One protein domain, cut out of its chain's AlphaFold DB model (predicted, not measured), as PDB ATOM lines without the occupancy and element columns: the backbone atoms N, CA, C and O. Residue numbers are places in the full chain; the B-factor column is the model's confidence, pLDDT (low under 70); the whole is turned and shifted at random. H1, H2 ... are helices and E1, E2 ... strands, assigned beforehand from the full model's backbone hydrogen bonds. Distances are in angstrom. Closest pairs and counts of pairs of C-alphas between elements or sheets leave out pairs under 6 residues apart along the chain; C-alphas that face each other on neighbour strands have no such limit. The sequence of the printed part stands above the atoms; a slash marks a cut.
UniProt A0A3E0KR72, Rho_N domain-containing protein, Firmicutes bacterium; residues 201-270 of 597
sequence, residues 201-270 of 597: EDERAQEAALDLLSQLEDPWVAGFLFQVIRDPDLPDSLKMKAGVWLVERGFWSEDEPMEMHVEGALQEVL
ATOM      1  N   GLU A 201     179.424 127.350 147.975       79.06
ATOM      2  CA  GLU A 201     180.852 127.008 148.101       79.06
ATOM      3  C   GLU A 201     181.126 125.496 147.984       79.06
ATOM      4  O   GLU A 201     182.264 125.095 147.754       79.06
ATOM      5  N   ASP A 202     180.098 124.661 148.175       82.06
ATOM      6  CA  ASP A 202     180.183 123.197 148.163       82.06
ATOM      7  C   ASP A 202     179.274 122.617 147.075       82.06
ATOM      8  O   ASP A 202     178.058 122.830 147.079       82.06
ATOM      9  N   GLU A 203     179.871 121.822 146.192       80.00
ATOM     10  CA  GLU A 203     179.208 121.134 145.088       80.00
ATOM     11  C   GLU A 203     178.070 120.222 145.569       80.00
ATOM     12  O   GLU A 203     177.046 120.119 144.902       80.00
ATOM     13  N   ARG A 204     178.163 119.656 146.781       76.31
ATOM     14  CA  ARG A 204     177.064 118.872 147.378       76.31
ATOM     15  C   ARG A 204     175.828 119.715 147.672       76.31
ATOM     16  O   ARG A 204     174.701 119.244 147.530       76.31
ATOM     17  N   ALA A 205     176.026 120.952 148.124       73.88
ATOM     18  CA  ALA A 205     174.926 121.871 148.386       73.88
ATOM     19  C   ALA A 205     174.310 122.370 147.072       73.88
ATOM     20  O   ALA A 205     173.087 122.485 146.978       73.88
ATOM     21  N   GLN A 206     175.144 122.612 146.054       89.62
ATOM     22  CA  GLN A 206     174.692 122.946 144.701       89.62
ATOM     23  C   GLN A 206     173.878 121.799 144.087       89.62
ATOM     24  O   GLN A 206     172.800 122.031 143.546       89.62
ATOM     25  N   GLU A 207     174.342 120.559 144.238       85.00
ATOM     26  CA  GLU A 207     173.654 119.355 143.772       85.00
ATOM     27  C   GLU A 207     172.295 119.169 144.459       85.00
ATOM     28  O   GLU A 207     171.283 118.980 143.785       85.00
ATOM     29  N   ALA A 208     172.237 119.309 145.788       75.75
ATOM     30  CA  ALA A 208     170.978 119.237 146.529       75.75
ATOM     31  C   ALA A 208     169.985 120.334 146.104       75.75
ATOM     32  O   ALA A 208     168.775 120.102 146.052       75.75
ATOM     33  N   ALA A 209     170.487 121.533 145.787       85.31
ATOM     34  CA  ALA A 209     169.667 122.620 145.267       85.31
ATOM     35  C   ALA A 209     169.151 122.327 143.850       85.31
ATOM     36  O   ALA A 209     167.973 122.569 143.576       85.31
ATOM     37  N   LEU A 210     169.997 121.773 142.974       92.81
ATOM     38  CA  LEU A 210     169.603 121.326 141.640       92.81
ATOM     39  C   LEU A 210     168.503 120.266 141.726       92.81
ATOM     40  O   LEU A 210     167.481 120.417 141.064       92.81
ATOM     41  N   ASP A 211     168.655 119.249 142.572       82.62
ATOM     42  CA  ASP A 211     167.650 118.190 142.732       82.62
ATOM     43  C   ASP A 211     166.310 118.736 143.218       82.62
ATOM     44  O   ASP A 211     165.266 118.417 142.649       82.62
ATOM     45  N   LEU A 212     166.331 119.612 144.227       84.00
ATOM     46  CA  LEU A 212     165.117 120.227 144.759       84.00
ATOM     47  C   LEU A 212     164.363 121.027 143.686       84.00
ATOM     48  O   LEU A 212     163.137 120.976 143.631       84.00
ATOM     49  N   LEU A 213     165.081 121.761 142.833       88.50
ATOM     50  CA  LEU A 213     164.484 122.532 141.738       88.50
ATOM     51  C   LEU A 213     164.053 121.646 140.560       88.50
ATOM     52  O   LEU A 213     163.079 121.962 139.878       88.50
ATOM     53  N   SER A 214     164.748 120.534 140.329       88.88
ATOM     54  CA  SER A 214     164.477 119.608 139.223       88.88
ATOM     55  C   SER A 214     163.289 118.689 139.496       88.88
ATOM     56  O   SER A 214     162.656 118.227 138.551       88.88
ATOM     57  N   GLN A 215     162.939 118.471 140.765       82.62
ATOM     58  CA  GLN A 215     161.781 117.674 141.190       82.62
ATOM     59  C   GLN A 215     160.450 118.436 141.137       82.62
ATOM     60  O   GLN A 215     159.398 117.832 141.323       82.62
ATOM     61  N   LEU A 216     160.465 119.747 140.872       80.88
ATOM     62  CA  LEU A 216     159.241 120.549 140.844       80.88
ATOM     63  C   LEU A 216     158.288 120.082 139.735       80.88
ATOM     64  O   LEU A 216     158.688 119.870 138.583       80.88
ATOM     65  N   GLU A 217     156.997 120.014 140.043       79.38
ATOM     66  CA  GLU A 217     155.932 119.796 139.056       79.38
ATOM     67  C   GLU A 217     155.513 121.135 138.420       79.38
ATOM     68  O   GLU A 217     154.354 121.542 138.446       79.38
ATOM     69  N   ASP A 218     156.490 121.871 137.888       78.75
ATOM     70  CA  ASP A 218     156.321 123.203 137.296       78.75
ATOM     71  C   ASP A 218     156.824 123.183 135.834       78.75
ATOM     72  O   ASP A 218     157.956 122.749 135.595       78.75
ATOM     73  N   PRO A 219     156.047 123.666 134.839       81.12
ATOM     74  CA  PRO A 219     156.516 123.819 133.456       81.12
ATOM     75  C   PRO A 219     157.817 124.626 133.313       81.12
ATOM     76  O   PRO A 219     158.538 124.467 132.329       81.12
ATOM     77  N   TRP A 220     158.138 125.476 134.294       89.81
ATOM     78  CA  TRP A 220     159.390 126.227 134.370       89.81
ATOM     79  C   TRP A 220     160.644 125.334 134.391       89.81
ATOM     80  O   TRP A 220     161.693 125.754 133.898       89.81
ATOM     81  N   VAL A 221     160.550 124.103 134.915       90.50
ATOM     82  CA  VAL A 221     161.719 123.235 135.151       90.50
ATOM     83  C   VAL A 221     162.475 122.902 133.874       90.50
ATOM     84  O   VAL A 221     163.701 122.949 133.881       90.50
ATOM     85  N   ALA A 222     161.779 122.615 132.770       89.62
ATOM     86  CA  ALA A 222     162.440 122.289 131.509       89.62
ATOM     87  C   ALA A 222     163.375 123.428 131.073       89.62
ATOM     88  O   ALA A 222     164.564 123.216 130.853       89.62
ATOM     89  N   GLY A 223     162.857 124.661 131.037       90.56
ATOM     90  CA  GLY A 223     163.645 125.840 130.682       90.56
ATOM     91  C   GLY A 223     164.784 126.113 131.667       90.56
ATOM     92  O   GLY A 223     165.864 126.519 131.253       90.56
ATOM     93  N   PHE A 224     164.563 125.872 132.960       95.50
ATOM     94  CA  PHE A 224     165.602 125.993 133.981       95.50
ATOM     95  C   PHE A 224     166.752 125.007 133.745       95.50
ATOM     96  O   PHE A 224     167.905 125.427 133.701       95.50
ATOM     97  N   LEU A 225     166.448 123.727 133.527       95.94
ATOM     98  CA  LEU A 225     167.456 122.704 133.256       95.94
ATOM     99  C   LEU A 225     168.248 123.007 131.977       95.94
ATOM    100  O   LEU A 225     169.466 122.844 131.967       95.94
ATOM    101  N   PHE A 226     167.589 123.521 130.930       94.00
ATOM    102  CA  PHE A 226     168.279 123.988 129.724       94.00
ATOM    103  C   PHE A 226     169.277 125.114 130.007       94.00
ATOM    104  O   PHE A 226     170.367 125.114 129.439       94.00
ATOM    105  N   GLN A 227     168.935 126.059 130.886       94.56
ATOM    106  CA  GLN A 227     169.873 127.112 131.275       94.56
ATOM    107  C   GLN A 227     171.052 126.550 132.069       94.56
ATOM    108  O   GLN A 227     172.189 126.931 131.812       94.56
ATOM    109  N   VAL A 228     170.808 125.588 132.967       96.50
ATOM    110  CA  VAL A 228     171.873 124.934 133.740       96.50
ATOM    111  C   VAL A 228     172.891 124.265 132.816       96.50
ATOM    112  O   VAL A 228     174.077 124.556 132.932       96.50
ATOM    113  N   ILE A 229     172.461 123.436 131.856       96.12
ATOM    114  CA  ILE A 229     173.398 122.743 130.947       96.12
ATOM    115  C   ILE A 229     174.170 123.701 130.021       96.12
ATOM    116  O   ILE A 229     175.220 123.337 129.487       96.12
ATOM    117  N   ARG A 230     173.655 124.917 129.810       93.38
ATOM    118  CA  ARG A 230     174.267 125.957 128.972       93.38
ATOM    119  C   ARG A 230     175.134 126.940 129.755       93.38
ATOM    120  O   ARG A 230     175.821 127.735 129.123       93.38
ATOM    121  N   ASP A 231     175.132 126.898 131.084       92.00
ATOM    122  CA  ASP A 231     175.902 127.841 131.887       92.00
ATOM    123  C   ASP A 231     177.391 127.429 131.927       92.00
ATOM    124  O   ASP A 231     177.720 126.346 132.422       92.00
ATOM    125  N   PRO A 232     178.323 128.249 131.407       90.69
ATOM    126  CA  PRO A 232     179.744 127.914 131.420       90.69
ATOM    127  C   PRO A 232     180.372 127.995 132.819       90.69
ATOM    128  O   PRO A 232     181.421 127.387 133.029       90.69
ATOM    129  N   ASP A 233     179.756 128.722 133.758       88.62
ATOM    130  CA  ASP A 233     180.283 128.949 135.107       88.62
ATOM    131  C   ASP A 233     179.951 127.782 136.060       88.62
ATOM    132  O   ASP A 233     180.564 127.659 137.123       88.62
ATOM    133  N   LEU A 234     178.990 126.918 135.702       91.88
ATOM    134  CA  LEU A 234     178.604 125.767 136.521       91.88
ATOM    135  C   LEU A 234     179.519 124.544 136.289       91.88
ATOM    136  O   LEU A 234     179.909 124.274 135.146       91.88
ATOM    137  N   PRO A 235     179.815 123.758 137.347       91.56
ATOM    138  CA  PRO A 235     180.538 122.491 137.248       91.56
ATOM    139  C   PRO A 235     179.933 121.510 136.235       91.56
ATOM    140  O   PRO A 235     178.712 121.368 136.131       91.56
ATOM    141  N   ASP A 236     180.792 120.780 135.518       91.75
ATOM    142  CA  ASP A 236     180.377 119.784 134.517       91.75
ATOM    143  C   ASP A 236     179.495 118.680 135.112       91.75
ATOM    144  O   ASP A 236     178.523 118.268 134.487       91.75
ATOM    145  N   SER A 237     179.756 118.263 136.349       89.19
ATOM    146  CA  SER A 237     178.939 117.310 137.115       89.19
ATOM    147  C   SER A 237     177.471 117.738 137.244       89.19
ATOM    148  O   SER A 237     176.569 116.947 136.964       89.19
ATOM    149  N   LEU A 238     177.215 118.996 137.612       92.25
ATOM    150  CA  LEU A 238     175.864 119.543 137.763       92.25
ATOM    151  C   LEU A 238     175.158 119.659 136.414       92.25
ATOM    152  O   LEU A 238     173.968 119.367 136.312       92.25
ATOM    153  N   LYS A 239     175.894 120.028 135.362       94.75
ATOM    154  CA  LYS A 239     175.362 120.094 133.995       94.75
ATOM    155  C   LYS A 239     175.005 118.706 133.475       94.75
ATOM    156  O   LYS A 239     173.920 118.525 132.933       94.75
ATOM    157  N   MET A 240     175.853 117.705 133.710       91.75
ATOM    158  CA  MET A 240     175.543 116.314 133.373       91.75
ATOM    159  C   MET A 240     174.302 115.832 134.128       91.75
ATOM    160  O   MET A 240     173.418 115.229 133.524       91.75
ATOM    161  N   LYS A 241     174.180 116.161 135.419       91.06
ATOM    162  CA  LYS A 241     172.999 115.817 136.221       91.06
ATOM    163  C   LYS A 241     171.724 116.494 135.712       91.06
ATOM    164  O   LYS A 241     170.692 115.839 135.592       91.06
ATOM    165  N   ALA A 242     171.785 117.776 135.361       94.12
ATOM    166  CA  ALA A 242     170.663 118.492 134.758       94.12
ATOM    167  C   ALA A 242     170.267 117.896 133.396       94.12
ATOM    168  O   ALA A 242     169.081 117.785 133.088       94.12
ATOM    169  N   GLY A 243     171.249 117.459 132.608       93.44
ATOM    170  CA  GLY A 243     171.024 116.739 131.362       93.44
ATOM    171  C   GLY A 243     170.345 115.379 131.556       93.44
ATOM    172  O   GLY A 243     169.421 115.049 130.816       93.44
ATOM    173  N   VAL A 244     170.716 114.620 132.595       89.94
ATOM    174  CA  VAL A 244     170.000 113.392 132.990       89.94
ATOM    175  C   VAL A 244     168.547 113.707 133.355       89.94
ATOM    176  O   VAL A 244     167.640 113.086 132.806       89.94
ATOM    177  N   TRP A 245     168.307 114.738 134.173       88.56
ATOM    178  CA  TRP A 245     166.953 115.190 134.517       88.56
ATOM    179  C   TRP A 245     166.115 115.586 133.289       88.56
ATOM    180  O   TRP A 245     164.923 115.281 133.242       88.56
ATOM    181  N   LEU A 246     166.705 116.250 132.284       89.31
ATOM    182  CA  LEU A 246     166.012 116.592 131.030       89.31
ATOM    183  C   LEU A 246     165.513 115.345 130.297       89.31
ATOM    184  O   LEU A 246     164.398 115.338 129.774       89.31
ATOM    185  N   VAL A 247     166.329 114.299 130.274       88.19
ATOM    186  CA  VAL A 247     166.020 113.051 129.584       88.19
ATOM    187  C   VAL A 247     165.000 112.221 130.366       88.19
ATOM    188  O   VAL A 247     163.963 111.857 129.818       88.19
ATOM    189  N   GLU A 248     165.229 111.996 131.661       84.00
ATOM    190  CA  GLU A 248     164.343 111.193 132.520       84.00
ATOM    191  C   GLU A 248     162.931 111.779 132.624       84.00
ATOM    192  O   GLU A 248     161.944 111.047 132.696       84.00
ATOM    193  N   ARG A 249     162.809 113.112 132.579       81.00
ATOM    194  CA  ARG A 249     161.510 113.801 132.573       81.00
ATOM    195  C   ARG A 249     160.879 113.915 131.184       81.00
ATOM    196  O   ARG A 249     159.791 114.478 131.061       81.00
ATOM    197  N   GLY A 250     161.536 113.396 130.148       82.12
ATOM    198  CA  GLY A 250     161.043 113.403 128.772       82.12
ATOM    199  C   GLY A 250     161.055 114.779 128.102       82.12
ATOM    200  O   GLY A 250     160.336 114.981 127.124       82.12
ATOM    201  N   PHE A 251     161.841 115.732 128.613       84.06
ATOM    202  CA  PHE A 251     162.059 117.033 127.970       84.06
ATOM    203  C   PHE A 251     163.061 116.952 126.812       84.06
ATOM    204  O   PHE A 251     163.059 117.828 125.947       84.06
ATOM    205  N   TRP A 252     163.898 115.913 126.791       86.06
ATOM    206  CA  TRP A 252     164.846 115.622 125.722       86.06
ATOM    207  C   TRP A 252     164.833 114.134 125.360       86.06
ATOM    208  O   TRP A 252     164.526 113.287 126.196       86.06
ATOM    209  N   SER A 253     165.164 113.813 124.110       81.50
ATOM    210  CA  SER A 253     165.241 112.429 123.635       81.50
ATOM    211  C   SER A 253     166.601 111.804 123.965       81.50
ATOM    212  O   SER A 253     167.633 112.398 123.679       81.50
ATOM    213  N   GLU A 254     166.620 110.572 124.485       74.25
ATOM    214  CA  GLU A 254     167.849 109.792 124.767       74.25
ATOM    215  C   GLU A 254     168.737 109.546 123.537       74.25
ATOM    216  O   GLU A 254     169.936 109.289 123.664       74.25
ATOM    217  N   ASP A 255     168.141 109.588 122.346       80.38
ATOM    218  CA  ASP A 255     168.819 109.350 121.068       80.38
ATOM    219  C   ASP A 255     169.276 110.642 120.381       80.38
ATOM    220  O   ASP A 255     169.885 110.594 119.311       80.38
ATOM    221  N   GLU A 256     168.981 111.794 120.978       85.94
ATOM    222  CA  GLU A 256     169.330 113.099 120.434       85.94
ATOM    223  C   GLU A 256     170.467 113.711 121.263       85.94
ATOM    224  O   GLU A 256     170.329 113.857 122.480       85.94
ATOM    225  N   PRO A 257     171.609 114.075 120.653       89.19
ATOM    226  CA  PRO A 257     172.651 114.778 121.383       89.19
ATOM    227  C   PRO A 257     172.130 116.144 121.832       89.19
ATOM    228  O   PRO A 257     171.519 116.869 121.051       89.19
ATOM    229  N   MET A 258     172.377 116.504 123.089       92.31
ATOM    230  CA  MET A 258     172.110 117.849 123.583       92.31
ATOM    231  C   MET A 258     173.389 118.669 123.545       92.31
ATOM    232  O   MET A 258     174.440 118.252 124.023       92.31
ATOM    233  N   GLU A 259     173.307 119.864 122.987       93.94
ATOM    234  CA  GLU A 259     174.381 120.837 123.112       93.94
ATOM    235  C   GLU A 259     174.427 121.367 124.558       93.94
ATOM    236  O   GLU A 259     173.454 121.950 125.052       93.94
ATOM    237  N   MET A 260     175.570 121.201 125.217       94.12
ATOM    238  CA  MET A 260     175.815 121.640 126.590       94.12
ATOM    239  C   MET A 260     177.267 122.082 126.780       94.12
ATOM    240  O   MET A 260     178.153 121.696 126.018       94.12
ATOM    241  N   HIS A 261     177.530 122.916 127.785       90.44
ATOM    242  CA  HIS A 261     178.897 123.305 128.118       90.44
ATOM    243  C   HIS A 261     179.594 122.180 128.891       90.44
ATOM    244  O   HIS A 261     179.175 121.854 129.997       90.44
ATOM    245  N   VAL A 262     180.682 121.637 128.347       87.38
ATOM    246  CA  VAL A 262     181.558 120.643 128.993       87.38
ATOM    247  C   VAL A 262     183.003 121.067 128.777       87.38
ATOM    248  O   VAL A 262     183.353 121.517 127.683       87.38
ATOM    249  N   GLU A 263     183.832 120.989 129.818       84.69
ATOM    250  CA  GLU A 263     185.241 121.404 129.779       84.69
ATOM    251  C   GLU A 263     185.432 122.840 129.239       84.69
ATOM    252  O   GLU A 263     186.401 123.165 128.552       84.69
ATOM    253  N   GLY A 264     184.475 123.726 129.536       81.75
ATOM    254  CA  GLY A 264     184.500 125.140 129.140       81.75
ATOM    255  C   GLY A 264     184.078 125.438 127.695       81.75
ATOM    256  O   GLY A 264     184.035 126.610 127.320       81.75
ATOM    257  N   ALA A 265     183.709 124.435 126.893       88.19
ATOM    258  CA  ALA A 265     183.248 124.615 125.515       88.19
ATOM    259  C   ALA A 265     181.832 124.064 125.314       88.19
ATOM    260  O   ALA A 265     181.435 123.107 125.973       88.19
ATOM    261  N   LEU A 266     181.073 124.657 124.389       90.88
ATOM    262  CA  LEU A 266     179.785 124.107 123.976       90.88
ATOM    263  C   LEU A 266     180.031 122.877 123.093       90.88
ATOM    264  O   LEU A 266     180.718 122.977 122.076       90.88
ATOM    265  N   GLN A 267     179.494 121.732 123.497       92.62
ATOM    266  CA  GLN A 267     179.696 120.441 122.847       92.62
ATOM    267  C   GLN A 267     178.366 119.697 122.725       92.62
ATOM    268  O   GLN A 267     177.504 119.810 123.595       92.62
ATOM    269  N   GLU A 268     178.208 118.915 121.660       92.94
ATOM    270  CA  GLU A 268     177.116 117.950 121.541       92.94
ATOM    271  C   GLU A 268     177.412 116.732 122.420       92.94
ATOM    272  O   GLU A 268     178.385 116.008 122.205       92.94
ATOM    273  N   VAL A 269     176.562 116.503 123.415       89.25
ATOM    274  CA  VAL A 269     176.695 115.409 124.373       89.25
ATOM    275  C   VAL A 269     175.450 114.543 124.296       89.25
ATOM    276  O   VAL A 269     174.331 114.993 124.528       89.25
ATOM    277  N   LEU A 270     175.640 113.268 123.974       88.88
ATOM    278  CA  LEU A 270     174.568 112.285 124.027       88.88
ATOM    279  C   LEU A 270     174.464 111.737 125.451       88.88
ATOM    280  O   LEU A 270     175.322 110.969 125.890       88.88
TER     281      LEU A 270
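This is residues 201 to 270 of the 597 residues of the protein "Rho_N domain-containing protein" of Firmicutes bacterium (UniProt A0A3E0KR72). A two-strand hairpin, E1 and E2, packs through E1 on one side of a pair of helices, H2 and H3, and the helix H1 packs on the other side of that pair, away from the strands. H3 and H2 make the middle of this flat body, and H1 and E2 lie at its two ends. The printed part has 70 residues, with three named helices followed by two named strands in the order H1, H2, H3, E1, E2; the sheet, in the order E1 - E2, is antiparallel, and the class is mixed, helices and strands. The whole is compact, with a radius of gyration of the C-alphas of 11.4 A and spans of 28 by 27 by 15 A.

E1 is residues 258 to 262, 11.2 A from first to last C-alpha, and E2 is residues 265 to 269, 11.4 A long, ending with C-alpha 269 at (176.695, 115.409, 124.373). H3, the longest helix, is residues 236 to 248 and measures 18.3 A, with C-alpha 236 at (180.377, 119.784, 134.517). H2 is residues 220 to 230, 15.8 A long. H1 is residues 203 to 214, 15.9 A long, and begins with C-alpha 203 at (179.208, 121.134, 145.088).

E1 and E2 form an antiparallel hairpin, with 139 degrees between their directions; N 260 and O 267 are within hydrogen-bond range at 2.9 A, and so are N 269 and O 258 at 2.8 A. The closest C-alphas of H2 and E1 are those of Ile 229 and Met 260, 5.1 A apart. The closest C-alphas of H3 and E1 are those of Asp 236 and Val 262, 5.7 A apart. H3 and E2 are apart. H2 and H3, a helical hairpin, touch at a steep tilt of 38 degrees, opposite ways, with the C-alphas of Ile 229 and Lys 239 closest at 4.5 A. H1 touches H3 at a shallow tilt of 22 degrees, the same way, with the C-alphas of Glu 207 and Leu 238 closest at 6.4 A. H1 and H2, also a helical hairpin, only just touch, with 3 pairs of C-alphas within 8 A, made on H1 by residues 213 to 214 alone; the closest are those of Ser 214 and Val 221, 6.1 A apart. They run opposite ways at a tilt of 36 degrees, only just steep. H1 is apart from E1 and E2. In H1, H2 and H3 every O i to N i+4 pair is within hydrogen-bond range.

The two C-alphas farthest apart are those of Glu 201 and Asp 255, at 34.5 A. The printed part has no cut and no long link; the link from H3 to E1, nine residues, is short, and the other links are tight. The mean pLDDT of the printed part is 87.7, and no printed residue is under 70.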